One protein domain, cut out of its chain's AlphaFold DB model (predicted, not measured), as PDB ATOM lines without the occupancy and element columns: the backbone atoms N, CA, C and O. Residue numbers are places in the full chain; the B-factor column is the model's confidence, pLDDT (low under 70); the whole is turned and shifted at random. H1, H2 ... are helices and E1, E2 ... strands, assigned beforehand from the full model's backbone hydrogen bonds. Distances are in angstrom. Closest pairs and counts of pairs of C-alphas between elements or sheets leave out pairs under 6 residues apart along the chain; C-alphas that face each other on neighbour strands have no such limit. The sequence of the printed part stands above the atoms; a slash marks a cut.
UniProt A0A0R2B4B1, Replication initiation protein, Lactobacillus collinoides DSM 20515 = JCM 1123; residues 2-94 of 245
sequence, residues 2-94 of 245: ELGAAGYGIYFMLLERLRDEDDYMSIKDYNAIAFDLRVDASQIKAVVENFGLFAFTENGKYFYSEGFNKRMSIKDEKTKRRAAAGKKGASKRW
ATOM      1  N   GLU A   2     -26.349  27.803   2.593       73.38
ATOM      2  CA  GLU A   2     -25.332  28.860   2.404       73.38
ATOM      3  C   GLU A   2     -23.950  28.356   1.941       73.38
ATOM      4  O   GLU A   2     -23.270  29.057   1.203       73.38
ATOM      5  N   LEU A   3     -23.552  27.130   2.312       81.81
ATOM      6  CA  LEU A   3     -22.240  26.551   1.969       81.81
ATOM      7  C   LEU A   3     -22.303  25.219   1.195       81.81
ATOM      8  O   LEU A   3     -21.264  24.665   0.841       81.81
ATOM      9  N   GLY A   4     -23.501  24.688   0.929       89.88
ATOM     10  CA  GLY A   4     -23.695  23.433   0.189       89.88
ATOM     11  C   GLY A   4     -22.802  22.270   0.660       89.88
ATOM     12  O   GLY A   4     -22.588  22.073   1.855       89.88
ATOM     13  N   ALA A   5     -22.261  21.503  -0.293       92.56
ATOM     14  CA  ALA A   5     -21.368  20.373  -0.019       92.56
ATOM     15  C   ALA A   5     -20.025  20.788   0.616       92.56
ATOM     16  O   ALA A   5     -19.440  20.008   1.366       92.56
ATOM     17  N   ALA A   6     -19.555  22.016   0.368       92.88
ATOM     18  CA  ALA A   6     -18.316  22.516   0.962       92.88
ATOM     19  C   ALA A   6     -18.436  22.618   2.490       92.88
ATOM     20  O   ALA A   6     -17.548  22.166   3.205       92.88
ATOM     21  N   GLY A   7     -19.572  23.108   3.002       94.69
ATOM     22  CA  GLY A   7     -19.826  23.173   4.446       94.69
ATOM     23  C   GLY A   7     -19.802  21.800   5.128       94.69
ATOM     24  O   GLY A   7     -19.257  21.664   6.220       94.69
ATOM     25  N   TYR A   8     -20.328  20.768   4.458       95.00
ATOM     26  CA  TYR A   8     -20.258  19.386   4.943       95.00
ATOM     27  C   TYR A   8     -18.808  18.895   5.031       95.00
ATOM     28  O   TYR A   8     -18.404  18.367   6.064       95.00
ATOM     29  N   GLY A   9     -18.016  19.114   3.976       96.50
ATOM     30  CA  GLY A   9     -16.597  18.757   3.968       96.50
ATOM     31  C   GLY A   9     -15.834  19.429   5.109       96.50
ATOM     32  O   GLY A   9     -15.180  18.751   5.893       96.50
ATOM     33  N   ILE A  10     -16.011  20.743   5.269       97.12
ATOM     34  CA  ILE A  10     -15.377  21.525   6.339       97.12
ATOM     35  C   ILE A  10     -15.755  20.985   7.719       97.12
ATOM     36  O   ILE A  10     -14.886  20.827   8.571       97.12
ATOM     37  N   TYR A  11     -17.030  20.661   7.946       97.00
ATOM     38  CA  TYR A  11     -17.465  20.078   9.213       97.00
ATOM     39  C   TYR A  11     -16.719  18.776   9.537       97.00
ATOM     40  O   TYR A  11     -16.210  18.632  10.648       97.00
ATOM     41  N   PHE A  12     -16.601  17.849   8.581       96.94
ATOM     42  CA  PHE A  12     -15.874  16.596   8.811       96.94
ATOM     43  C   PHE A  12     -14.370  16.809   8.993       96.94
ATOM     44  O   PHE A  12     -13.803  16.212   9.903       96.94
ATOM     45  N   MET A  13     -13.751  17.718   8.236       96.94
ATOM     46  CA  MET A  13     -12.340  18.081   8.429       96.94
ATOM     47  C   MET A  13     -12.088  18.653   9.832       96.94
ATOM     48  O   MET A  13     -11.084  18.336  10.468       96.94
ATOM     49  N   LEU A  14     -13.016  19.462  10.353       97.69
ATOM     50  CA  LEU A  14     -12.945  19.967  11.724       97.69
ATOM     51  C   LEU A  14     -13.092  18.840  12.751       97.69
ATOM     52  O   LEU A  14     -12.332  18.809  13.712       97.69
ATOM     53  N   LEU A  15     -14.027  17.902  12.562       97.06
ATOM     54  CA  LEU A  15     -14.161  16.749  13.460       97.06
ATOM     55  C   LEU A  15     -12.913  15.861  13.470       97.06
ATOM     56  O   LEU A  15     -12.535  15.354  14.523       97.06
ATOM     57  N   GLU A  16     -12.296  15.651  12.309       96.19
ATOM     58  CA  GLU A  16     -11.041  14.908  12.182       96.19
ATOM     59  C   GLU A  16      -9.924  15.609  12.946       96.19
ATOM     60  O   GLU A  16      -9.293  14.979  13.788       96.19
ATOM     61  N   ARG A  17      -9.776  16.926  12.756       94.94
ATOM     62  CA  ARG A  17      -8.822  17.733  13.520       94.94
ATOM     63  C   ARG A  17      -9.053  17.632  15.028       94.94
ATOM     64  O   ARG A  17      -8.100  17.423  15.765       94.94
ATOM     65  N   LEU A  18     -10.301  17.756  15.496       96.38
ATOM     66  CA  LEU A  18     -10.615  17.614  16.924       96.38
ATOM     67  C   LEU A  18     -10.213  16.236  17.451       96.38
ATOM     68  O   LEU A  18      -9.779  16.128  18.586       96.38
ATOM     69  N   ARG A  19     -10.355  15.178  16.649       95.00
ATOM     70  CA  ARG A  19     -10.054  13.804  17.068       95.00
ATOM     71  C   ARG A  19      -8.589  13.575  17.434       95.00
ATOM     72  O   ARG A  19      -8.319  12.641  18.193       95.00
ATOM     73  N   ASP A  20      -7.692  14.350  16.841       91.31
ATOM     74  CA  ASP A  20      -6.247  14.216  17.020       91.31
ATOM     75  C   ASP A  20      -5.746  14.929  18.286       91.31
ATOM     76  O   ASP A  20      -4.648  14.634  18.755       91.31
ATOM     77  N   GLU A  21      -6.564  15.808  18.871       90.69
ATOM     78  CA  GLU A  21      -6.284  16.496  20.132       90.69
ATOM     79  C   GLU A  21      -6.786  15.676  21.334       90.69
ATOM     80  O   GLU A  21      -7.867  15.083  21.296       90.69
ATOM     81  N   ASP A  22      -6.023  15.665  22.432       86.44
ATOM     82  CA  ASP A  22      -6.324  14.852  23.625       86.44
ATOM     83  C   ASP A  22      -7.635  15.258  24.332       86.44
ATOM     84  O   ASP A  22      -8.281  14.428  24.980       86.44
ATOM     85  N   ASP A  23      -8.020  16.534  24.242       90.88
ATOM     86  CA  ASP A  23      -9.230  17.092  24.859       90.88
ATOM     87  C   ASP A  23     -10.399  17.260  23.873       90.88
ATOM     88  O   ASP A  23     -11.501  17.653  24.272       90.88
ATOM     89  N   TYR A  24     -10.186  16.910  22.602       95.69
ATOM     90  CA  TYR A  24     -11.144  17.081  21.513       95.69
ATOM     91  C   TYR A  24     -11.607  18.529  21.309       95.69
ATOM     92  O   TYR A  24     -12.775  18.782  20.986       95.69
ATOM     93  N   MET A  25     -10.700  19.486  21.506       94.25
ATOM     94  CA  MET A  25     -10.955  20.916  21.347       94.25
ATOM     95  C   MET A  25     -10.034  21.525  20.292       94.25
ATOM     96  O   MET A  25      -8.927  21.062  20.059       94.25
ATOM     97  N   SER A  26     -10.483  22.604  19.648       93.94
ATOM     98  CA  SER A  26      -9.648  23.377  18.726       93.94
ATOM     99  C   SER A  26      -9.603  24.832  19.150       93.94
ATOM    100  O   SER A  26     -10.600  25.398  19.605       93.94
ATOM    101  N   ILE A  27      -8.443  25.464  18.963       92.69
ATOM    102  CA  ILE A  27      -8.295  26.908  19.133       92.69
ATOM    103  C   ILE A  27      -9.195  27.647  18.139       92.69
ATOM    104  O   ILE A  27      -9.313  27.259  16.977       92.69
ATOM    105  N   LYS A  28      -9.825  28.731  18.589       92.75
ATOM    106  CA  LYS A  28     -10.697  29.599  17.790       92.75
ATOM    107  C   LYS A  28      -9.886  30.596  16.946       92.75
ATOM    108  O   LYS A  28     -10.165  31.791  16.933       92.75
ATOM    109  N   ASP A  29      -8.859  30.105  16.256       92.38
ATOM    110  CA  ASP A  29      -8.089  30.870  15.272       92.38
ATOM    111  C   ASP A  29      -8.436  30.375  13.866       92.38
ATOM    112  O   ASP A  29      -7.854  29.423  13.343       92.38
ATOM    113  N   TYR A  30      -9.434  31.010  13.251       96.88
ATOM    114  CA  TYR A  30      -9.927  30.597  11.939       96.88
ATOM    115  C   TYR A  30      -8.902  30.786  10.821       96.88
ATOM    116  O   TYR A  30      -8.979  30.067   9.832       96.88
ATOM    117  N   ASN A  31      -7.940  31.702  10.968       94.31
ATOM    118  CA  ASN A  31      -6.896  31.899   9.964       94.31
ATOM    119  C   ASN A  31      -5.872  30.764  10.014       94.31
ATOM    120  O   ASN A  31      -5.460  30.266   8.967       94.31
ATOM    121  N   ALA A  32      -5.506  30.314  11.218       93.31
ATOM    122  CA  ALA A  32      -4.648  29.146  11.384       93.31
ATOM    123  C   ALA A  32      -5.315  27.880  10.818       93.31
ATOM    124  O   ALA A  32      -4.716  27.163  10.021       93.31
ATOM    125  N   ILE A  33      -6.592  27.651  11.144       95.50
ATOM    126  CA  ILE A  33      -7.335  26.490  10.629       95.50
ATOM    127  C   ILE A  33      -7.504  26.580   9.103       95.50
ATOM    128  O   ILE A  33      -7.347  25.580   8.407       95.50
ATOM    129  N   ALA A  34      -7.783  27.769   8.563       96.50
ATOM    130  CA  ALA A  34      -7.868  28.010   7.120       96.50
ATOM    131  C   ALA A  34      -6.578  27.638   6.390       96.50
ATOM    132  O   ALA A  34      -6.615  26.980   5.347       96.50
ATOM    133  N   PHE A  35      -5.438  28.034   6.956       95.31
ATOM    134  CA  PHE A  35      -4.133  27.708   6.407       95.31
ATOM    135  C   PHE A  35      -3.894  26.194   6.364       95.31
ATOM    136  O   PHE A  35      -3.481  25.679   5.322       95.31
ATOM    137  N   ASP A  36      -4.209  25.493   7.455       93.19
ATOM    138  CA  ASP A  36      -4.024  24.044   7.576       93.19
ATOM    139  C   ASP A  36      -4.947  23.264   6.629       93.19
ATOM    140  O   ASP A  36      -4.509  22.345   5.937       93.19
ATOM    141  N   LEU A  37      -6.227  23.645   6.569       93.88
ATOM    142  CA  LEU A  37      -7.251  22.927   5.808       93.88
ATOM    143  C   LEU A  37      -7.336  23.352   4.334       93.88
ATOM    144  O   LEU A  37      -8.015  22.686   3.558       93.88
ATOM    145  N   ARG A  38      -6.647  24.433   3.933       95.94
ATOM    146  CA  ARG A  38      -6.725  25.036   2.586       95.94
ATOM    147  C   ARG A  38      -8.146  25.473   2.209       95.94
ATOM    148  O   ARG A  38      -8.585  25.291   1.078       95.94
ATOM    149  N   VAL A  39      -8.844  26.066   3.173       94.94
ATOM    150  CA  VAL A  39     -10.226  26.554   3.047       94.94
ATOM    151  C   VAL A  39     -10.285  28.011   3.490       94.94
ATOM    152  O   VAL A  39      -9.519  28.422   4.355       94.94
ATOM    153  N   ASP A  40     -11.214  28.793   2.944       96.19
ATOM    154  CA  ASP A  40     -11.431  30.171   3.376       96.19
ATOM    155  C   ASP A  40     -11.848  30.269   4.853       96.19
ATOM    156  O   ASP A  40     -12.796  29.624   5.315       96.19
ATOM    157  N   ALA A  41     -11.188  31.166   5.594       97.25
ATOM    158  CA  ALA A  41     -11.469  31.403   7.013       97.25
ATOM    159  C   ALA A  41     -12.927  31.824   7.270       97.25
ATOM    160  O   ALA A  41     -13.494  31.501   8.314       97.25
ATOM    161  N   SER A  42     -13.559  32.508   6.311       96.62
ATOM    162  CA  SER A  42     -14.972  32.896   6.385       96.62
ATOM    163  C   SER A  42     -15.909  31.686   6.368       96.62
ATOM    164  O   SER A  42     -16.888  31.667   7.114       96.62
ATOM    165  N   GLN A  43     -15.596  30.656   5.576       96.19
ATOM    166  CA  GLN A  43     -16.385  29.427   5.512       96.19
ATOM    167  C   GLN A  43     -16.218  28.601   6.786       96.19
ATOM    168  O   GLN A  43     -17.205  28.103   7.320       96.19
ATOM    169  N   ILE A  44     -14.995  28.516   7.319       97.31
ATOM    170  CA  ILE A  44     -14.733  27.858   8.608       97.31
ATOM    171  C   ILE A  44     -15.507  28.562   9.719       97.31
ATOM    172  O   ILE A  44     -16.240  27.908  10.460       97.31
ATOM    173  N   LYS A  45     -15.406  29.893   9.799       96.94
ATOM    174  CA  LYS A  45     -16.154  30.688  10.776       96.94
ATOM    175  C   LYS A  45     -17.655  30.421  10.678       96.94
ATOM    176  O   LYS A  45     -18.287  30.171  11.697       96.94
ATOM    177  N   ALA A  46     -18.217  30.439   9.469       96.25
ATOM    178  CA  ALA A  46     -19.635  30.172   9.262       96.25
ATOM    179  C   ALA A  46     -20.033  28.763   9.733       96.25
ATOM    180  O   ALA A  46     -21.030  28.627  10.437       96.25
ATOM    181  N   VAL A  47     -19.245  27.726   9.418       96.44
ATOM    182  CA  VAL A  47     -19.498  26.347   9.883       96.44
ATOM    183  C   VAL A  47     -19.459  26.244  11.410       96.44
ATOM    184  O   VAL A  47     -20.325  25.598  12.002       96.44
ATOM    185  N   VAL A  48     -18.478  26.892  12.042       97.00
ATOM    186  CA  VAL A  48     -18.283  26.837  13.496       97.00
ATOM    187  C   VAL A  48     -19.359  27.627  14.249       97.00
ATOM    188  O   VAL A  48     -19.835  27.158  15.279       97.00
ATOM    189  N   GLU A  49     -19.778  28.792  13.746       96.19
ATOM    190  CA  GLU A  49     -20.640  29.723  14.493       96.19
ATOM    191  C   GLU A  49     -22.131  29.655  14.129       96.19
ATOM    192  O   GLU A  49     -22.969  29.858  15.006       96.19
ATOM    193  N   ASN A  50     -22.502  29.349  12.879       94.81
ATOM    194  CA  ASN A  50     -23.869  29.621  12.403       94.81
ATOM    195  C   ASN A  50     -24.809  28.405  12.422       94.81
ATOM    196  O   ASN A  50     -26.023  28.572  12.332       94.81
ATOM    197  N   PHE A  51     -24.278  27.183  12.524       91.94
ATOM    198  CA  PHE A  51     -25.067  25.953  12.355       91.94
ATOM    199  C   PHE A  51     -25.347  25.196  13.662       91.94
ATOM    200  O   PHE A  51     -25.940  24.121  13.624       91.94
ATOM    201  N   GLY A  52     -24.904  25.717  14.814       93.00
ATOM    202  CA  GLY A  52     -25.103  25.063  16.117       93.00
ATOM    203  C   GLY A  52     -24.392  23.711  16.259       93.00
ATOM    204  O   GLY A  52     -24.792  22.882  17.071       93.00
ATOM    205  N   LEU A  53     -23.358  23.462  15.447       94.56
ATOM    206  CA  LEU A  53     -22.598  22.203  15.432       94.56
ATOM    207  C   LEU A  53     -21.497  22.159  16.505       94.56
ATOM    208  O   LEU A  53     -21.053  21.072  16.897       94.56
ATOM    209  N   PHE A  54     -21.067  23.335  16.965       97.25
ATOM    210  CA  PHE A  54     -19.981  23.526  17.914       97.25
ATOM    211  C   PHE A  54     -20.405  24.464  19.050       97.25
ATOM    212  O   PHE A  54     -21.214  25.371  18.863       97.25
ATOM    213  N   ALA A  55     -19.832  24.227  20.225       95.56
ATOM    214  CA  ALA A  55     -19.930  25.065  21.410       95.56
ATOM    215  C   ALA A  55     -18.560  25.686  21.713       95.56
ATOM    216  O   ALA A  55     -17.525  25.183  21.270       95.56
ATOM    217  N   PHE A  56     -18.555  26.775  22.478       95.31
ATOM    218  CA  PHE A  56     -17.343  27.493  22.867       95.31
ATOM    219  C   PHE A  56     -17.053  27.309  24.350       95.31
ATOM    220  O   PHE A  56     -17.964  27.144  25.160       95.31
ATOM    221  N   THR A  57     -15.777  27.378  24.714       91.25
ATOM    222  CA  THR A  57     -15.372  27.481  26.118       91.25
ATOM    223  C   THR A  57     -15.826  28.793  26.740       91.25
ATOM    224  O   THR A  57     -16.017  29.788  26.044       91.25
ATOM    225  N   GLU A  58     -15.899  28.836  28.072       88.50
ATOM    226  CA  GLU A  58     -16.244  30.052  28.828       88.50
ATOM    227  C   GLU A  58     -15.336  31.245  28.486       88.50
ATOM    228  O   GLU A  58     -15.787  32.384  28.418       88.50
ATOM    229  N   ASN A  59     -14.053  30.987  28.212       85.62
ATOM    230  CA  ASN A  59     -13.088  32.012  27.804       85.62
ATOM    231  C   ASN A  59     -13.155  32.379  26.305       85.62
ATOM    232  O   ASN A  59     -12.370  33.207  25.851       85.62
ATOM    233  N   GLY A  60     -14.018  31.724  25.521       87.69
ATOM    234  CA  GLY A  60     -14.192  31.942  24.081       87.69
ATOM    235  C   GLY A  60     -12.990  31.579  23.201       87.69
ATOM    236  O   GLY A  60     -13.041  31.797  21.991       87.69
ATOM    237  N   LYS A  61     -11.906  31.040  23.779       89.75
ATOM    238  CA  LYS A  61     -10.647  30.756  23.074       89.75
ATOM    239  C   LYS A  61     -10.687  29.453  22.281       89.75
ATOM    240  O   LYS A  61      -9.940  29.320  21.315       89.75
ATOM    241  N   TYR A  62     -11.530  28.506  22.675       94.88
ATOM    242  CA  TYR A  62     -11.617  27.194  22.048       94.88
ATOM    243  C   TYR A  62     -13.058  26.868  21.675       94.88
ATOM    244  O   TYR A  62     -14.005  27.408  22.254       94.88
ATOM    245  N   PHE A  63     -13.210  25.957  20.722       96.56
ATOM    246  CA  PHE A  63     -14.488  25.353  20.377       96.56
ATOM    247  C   PHE A  63     -14.380  23.829  20.343       96.56
ATOM    248  O   PHE A  63     -13.303  23.265  20.150       96.56
ATOM    249  N   TYR A  64     -15.514  23.168  20.544       97.19
ATOM    250  CA  TYR A  64     -15.653  21.713  20.554       97.19
ATOM    251  C   TYR A  64     -17.051  21.326  20.066       97.19
ATOM    252  O   TYR A  64     -17.937  22.173  19.979       97.19
ATOM    253  N   SER A  65     -17.280  20.054  19.744       97.38
ATOM    254  CA  SER A  65     -18.620  19.564  19.391       97.38
ATOM    255  C   SER A  65     -19.134  18.609  20.461       97.38
ATOM    256  O   SER A  65     -18.577  17.532  20.668       97.38
ATOM    257  N   GLU A  66     -20.232  18.965  21.132       93.81
ATOM    258  CA  GLU A  66     -20.817  18.134  22.194       93.81
ATOM    259  C   GLU A  66     -21.177  16.727  21.709       93.81
ATOM    260  O   GLU A  66     -20.874  15.729  22.365       93.81
ATOM    261  N   GLY A  67     -21.820  16.636  20.541       91.00
ATOM    262  CA  GLY A  67     -22.201  15.357  19.948       91.00
ATOM    263  C   GLY A  67     -20.986  14.504  19.586       91.00
ATOM    264  O   GLY A  67     -21.030  13.282  19.722       91.00
ATOM    265  N   PHE A  68     -19.893  15.134  19.152       94.69
ATOM    266  CA  PHE A  68     -18.636  14.447  18.878       94.69
ATOM    267  C   PHE A  68     -17.961  13.949  20.160       94.69
ATOM    268  O   PHE A  68     -17.619  12.768  20.236       94.69
ATOM    269  N   ASN A  69     -17.864  14.788  21.193       91.94
ATOM    270  CA  ASN A  69     -17.235  14.431  22.466       91.94
ATOM    271  C   ASN A  69     -17.974  13.283  23.161       91.94
ATOM    272  O   ASN A  69     -17.331  12.368  23.671       91.94
ATOM    273  N   LYS A  70     -19.313  13.251  23.093       92.06
ATOM    274  CA  LYS A  70     -20.117  12.104  23.562       92.06
ATOM    275  C   LYS A  70     -19.748  10.798  22.850       92.06
ATOM    276  O   LYS A  70     -19.744   9.743  23.469       92.06
ATOM    277  N   ARG A  71     -19.425  10.842  21.552       90.00
ATOM    278  CA  ARG A  71     -18.965   9.650  20.815       90.00
ATOM    279  C   ARG A  71     -17.523   9.278  21.167       90.00
ATOM    280  O   ARG A  71     -17.204   8.091  21.206       90.00
ATOM    281  N   MET A  72     -16.654  10.258  21.419       92.06
ATOM    282  CA  MET A  72     -15.260   9.999  21.796       92.06
ATOM    283  C   MET A  72     -15.114   9.475  23.229       92.06
ATOM    284  O   MET A  72     -14.322   8.559  23.442       92.06
ATOM    285  N   SER A  73     -15.930   9.933  24.184       86.31
ATOM    286  CA  SER A  73     -15.880   9.433  25.566       86.31
ATOM    287  C   SER A  73     -16.070   7.914  25.634       86.31
ATOM    288  O   SER A  73     -15.360   7.231  26.368       86.31
ATOM    289  N   ILE A  74     -16.939   7.361  24.786       82.69
ATOM    290  CA  ILE A  74     -17.174   5.915  24.668       82.69
ATOM    291  C   ILE A  74     -15.904   5.188  24.193       82.69
ATOM    292  O   ILE A  74     -15.500   4.167  24.762       82.69
ATOM    293  N   LYS A  75     -15.235   5.718  23.157       84.31
ATOM    294  CA  LYS A  75     -13.956   5.183  22.650       84.31
ATOM    295  C   LYS A  75     -12.889   5.207  23.750       84.31
ATOM    296  O   LYS A  75     -12.139   4.235  23.903       84.31
ATOM    297  N   ASP A  76     -12.837   6.277  24.531       85.81
ATOM    298  CA  ASP A  76     -11.846   6.451  25.589       85.81
ATOM    299  C   ASP A  76     -12.096   5.528  26.768       85.81
ATOM    300  O   ASP A  76     -11.168   4.878  27.251       85.81
ATOM    301  N   GLU A  77     -13.346   5.395  27.202       85.31
ATOM    302  CA  GLU A  77     -13.746   4.441  28.232       85.31
ATOM    303  C   GLU A  77     -13.384   3.010  27.831       85.31
ATOM    304  O   GLU A  77     -12.808   2.259  28.627       85.31
ATOM    305  N   LYS A  78     -13.616   2.639  26.567       78.44
ATOM    306  CA  LYS A  78     -13.227   1.328  26.034       78.44
ATOM    307  C   LYS A  78     -11.714   1.129  26.059       78.44
ATOM    308  O   LYS A  78     -11.230   0.071  26.476       78.44
ATOM    309  N   THR A  79     -10.960   2.139  25.636       80.88
ATOM    310  CA  THR A  79      -9.490   2.121  25.643       80.88
ATOM    311  C   THR A  79      -8.962   1.974  27.069       80.88
ATOM    312  O   THR A  79      -8.148   1.086  27.336       80.88
ATOM    313  N   LYS A  80      -9.514   2.735  28.020       84.00
ATOM    314  CA  LYS A  80      -9.199   2.647  29.453       84.00
ATOM    315  C   LYS A  80      -9.520   1.264  30.020       84.00
ATOM    316  O   LYS A  80      -8.677   0.677  30.700       84.00
ATOM    317  N   ARG A  81     -10.688   0.692  29.703       84.69
ATOM    318  CA  ARG A  81     -11.097  -0.648  30.167       84.69
ATOM    319  C   ARG A  81     -10.155  -1.736  29.659       84.69
ATOM    320  O   ARG A  81      -9.720  -2.584  30.442       84.69
ATOM    321  N   ARG A  82      -9.798  -1.702  28.372       82.69
ATOM    322  CA  ARG A  82      -8.838  -2.647  27.773       82.69
ATOM    323  C   ARG A  82      -7.450  -2.498  28.383       82.69
ATOM    324  O   ARG A  82      -6.846  -3.502  28.754       82.69
ATOM    325  N   ALA A  83      -6.979  -1.266  28.564       79.38
ATOM    326  CA  ALA A  83      -5.703  -0.994  29.215       79.38
ATOM    327  C   ALA A  83      -5.680  -1.513  30.664       79.38
ATOM    328  O   ALA A  83      -4.723  -2.173  31.066       79.38
ATOM    329  N   ALA A  84      -6.746  -1.292  31.441       82.44
ATOM    330  CA  ALA A  84      -6.863  -1.788  32.813       82.44
ATOM    331  C   ALA A  84      -6.883  -3.325  32.878       82.44
ATOM    332  O   ALA A  84      -6.186  -3.923  33.703       82.44
ATOM    333  N   ALA A  85      -7.633  -3.980  31.986       80.19
ATOM    334  CA  ALA A  85      -7.652  -5.437  31.878       80.19
ATOM    335  C   ALA A  85      -6.272  -5.998  31.487       80.19
ATOM    336  O   ALA A  85      -5.815  -6.968  32.095       80.19
ATOM    337  N   GLY A  86      -5.585  -5.352  30.540       83.75
ATOM    338  CA  GLY A  86      -4.226  -5.694  30.123       83.75
ATOM    339  C   GLY A  86      -3.222  -5.583  31.270       83.75
ATOM    340  O   GLY A  86      -2.524  -6.554  31.564       83.75
ATOM    341  N   LYS A  87      -3.222  -4.455  31.997       88.12
ATOM    342  CA  LYS A  87      -2.387  -4.252  33.195       88.12
ATOM    343  C   LYS A  87      -2.654  -5.325  34.252       88.12
ATOM    344  O   LYS A  87      -1.719  -5.962  34.724       88.12
ATOM    345  N   LYS A  88      -3.924  -5.605  34.571       86.62
ATOM    346  CA  LYS A  88      -4.308  -6.653  35.535       86.62
ATOM    347  C   LYS A  88      -3.851  -8.048  35.093       86.62
ATOM    348  O   LYS A  88      -3.415  -8.841  35.926       86.62
ATOM    349  N   GLY A  89      -3.954  -8.357  33.801       86.06
ATOM    350  CA  GLY A  89      -3.459  -9.605  33.222       86.06
ATOM    351  C   GLY A  89      -1.938  -9.733  33.328       86.06
ATOM    352  O   GLY A  89      -1.448 -10.772  33.770       86.06
ATOM    353  N   ALA A  90      -1.202  -8.672  32.993       87.12
ATOM    354  CA  ALA A  90       0.255  -8.618  33.102       87.12
ATOM    355  C   ALA A  90       0.726  -8.767  34.558       87.12
ATOM    356  O   ALA A  90       1.553  -9.630  34.842       87.12
ATOM    357  N   SER A  91       0.128  -8.029  35.501       83.50
ATOM    358  CA  SER A  91       0.446  -8.151  36.931       83.50
ATOM    359  C   SER A  91       0.214  -9.566  37.466       83.50
ATOM    360  O   SER A  91       0.993 -10.040  38.285       83.50
ATOM    361  N   LYS A  92      -0.831 -10.271  37.012       83.06
ATOM    362  CA  LYS A  92      -1.065 -11.672  37.402       83.06
ATOM    363  C   LYS A  92       0.009 -12.623  36.871       83.06
ATOM    364  O   LYS A  92       0.332 -13.582  37.561       83.06
ATOM    365  N   ARG A  93       0.541 -12.373  35.667       81.06
ATOM    366  CA  ARG A  93       1.639 -13.163  35.088       81.06
ATOM    367  C   ARG A  93       2.925 -12.942  35.883       81.06
ATOM    368  O   ARG A  93       3.447 -13.902  36.425       81.06
ATOM    369  N   TRP A  94       3.339 -11.687  36.066       76.94
ATOM    370  CA  TRP A  94       4.571 -11.358  36.794       76.94
ATOM    371  C   TRP A  94       4.539 -11.692  38.288       76.94
ATOM    372  O   TRP A  94       5.564 -12.045  38.859       76.94
TER     373      TRP A  94
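AT A GLANCE: This is residues 2 to 94 of the 245 residues of the protein "Replication initiation protein" of Lactobacillus collinoides DSM 20515 = JCM 1123 (UniProt A0A0R2B4B1). A compact head of three short to medium helices and a small strand gives rise to one long helical arm, H4, whose residues 74 to 94 stick out free. In the head, H1 crosses H3 about perpendicularly, H2 packs on H3, and E1 pairs with short stretches of the loops. The printed part has 93 residues, with four named helices and one named strand in the order H1, H2, H3, E1, H4, and its class is mostly helix. It is loose, with a radius of gyration of the C-alphas of 17.3 A, and spans 59 by 29 by 22 A, the arm making the length.

IN THESE COORDINATES: Find C-alpha 4 at (-23.695, 23.433, 0.189); from there H1, residues 4 to 20, runs 25.9 A. Next come H2, residues 30 to 37, H3, residues 41 to 50, and E1, residues 62 to 64. H4, residues 66 to 94, runs 41.6 A from (-20.817, 18.134, 22.194) to C-alpha 94 at (4.571, -11.358, 36.794).

HOW THE PARTS SIT: Look at residues 7 to 11, with which alone H1 touches H3; the closest C-alphas, of Gly 7 and Val 47, are 6.3 A apart. H2 and H3 touch at Ala 34 and Ala 41, their closest C-alphas at 4.9 A, with a steep tilt of 69 degrees, only just short of perpendicular, opposite ways. H1 and H4 are close but not clearly touching, Leu 15 and Phe 68 having the closest C-alphas at 7.4 A. E1 pairs with no named strand, but residues 26 to 27 and 55 to 56 pair antiparallel with it. Every O i to N i+4 pair is within hydrogen-bond range in H2 and H3, against 11 of 13 in H1 and 23 of 25 in H4.

THE WHOLE: The C-alphas of Glu 2 and Trp 94, the two farthest apart, are 60.8 A apart. Without residues 74 to 94 the body spans 30 by 22 by 21 A. The printed part has no cut, the link from H3 to E1 is long, and no printed residue is under 70 in pLDDT.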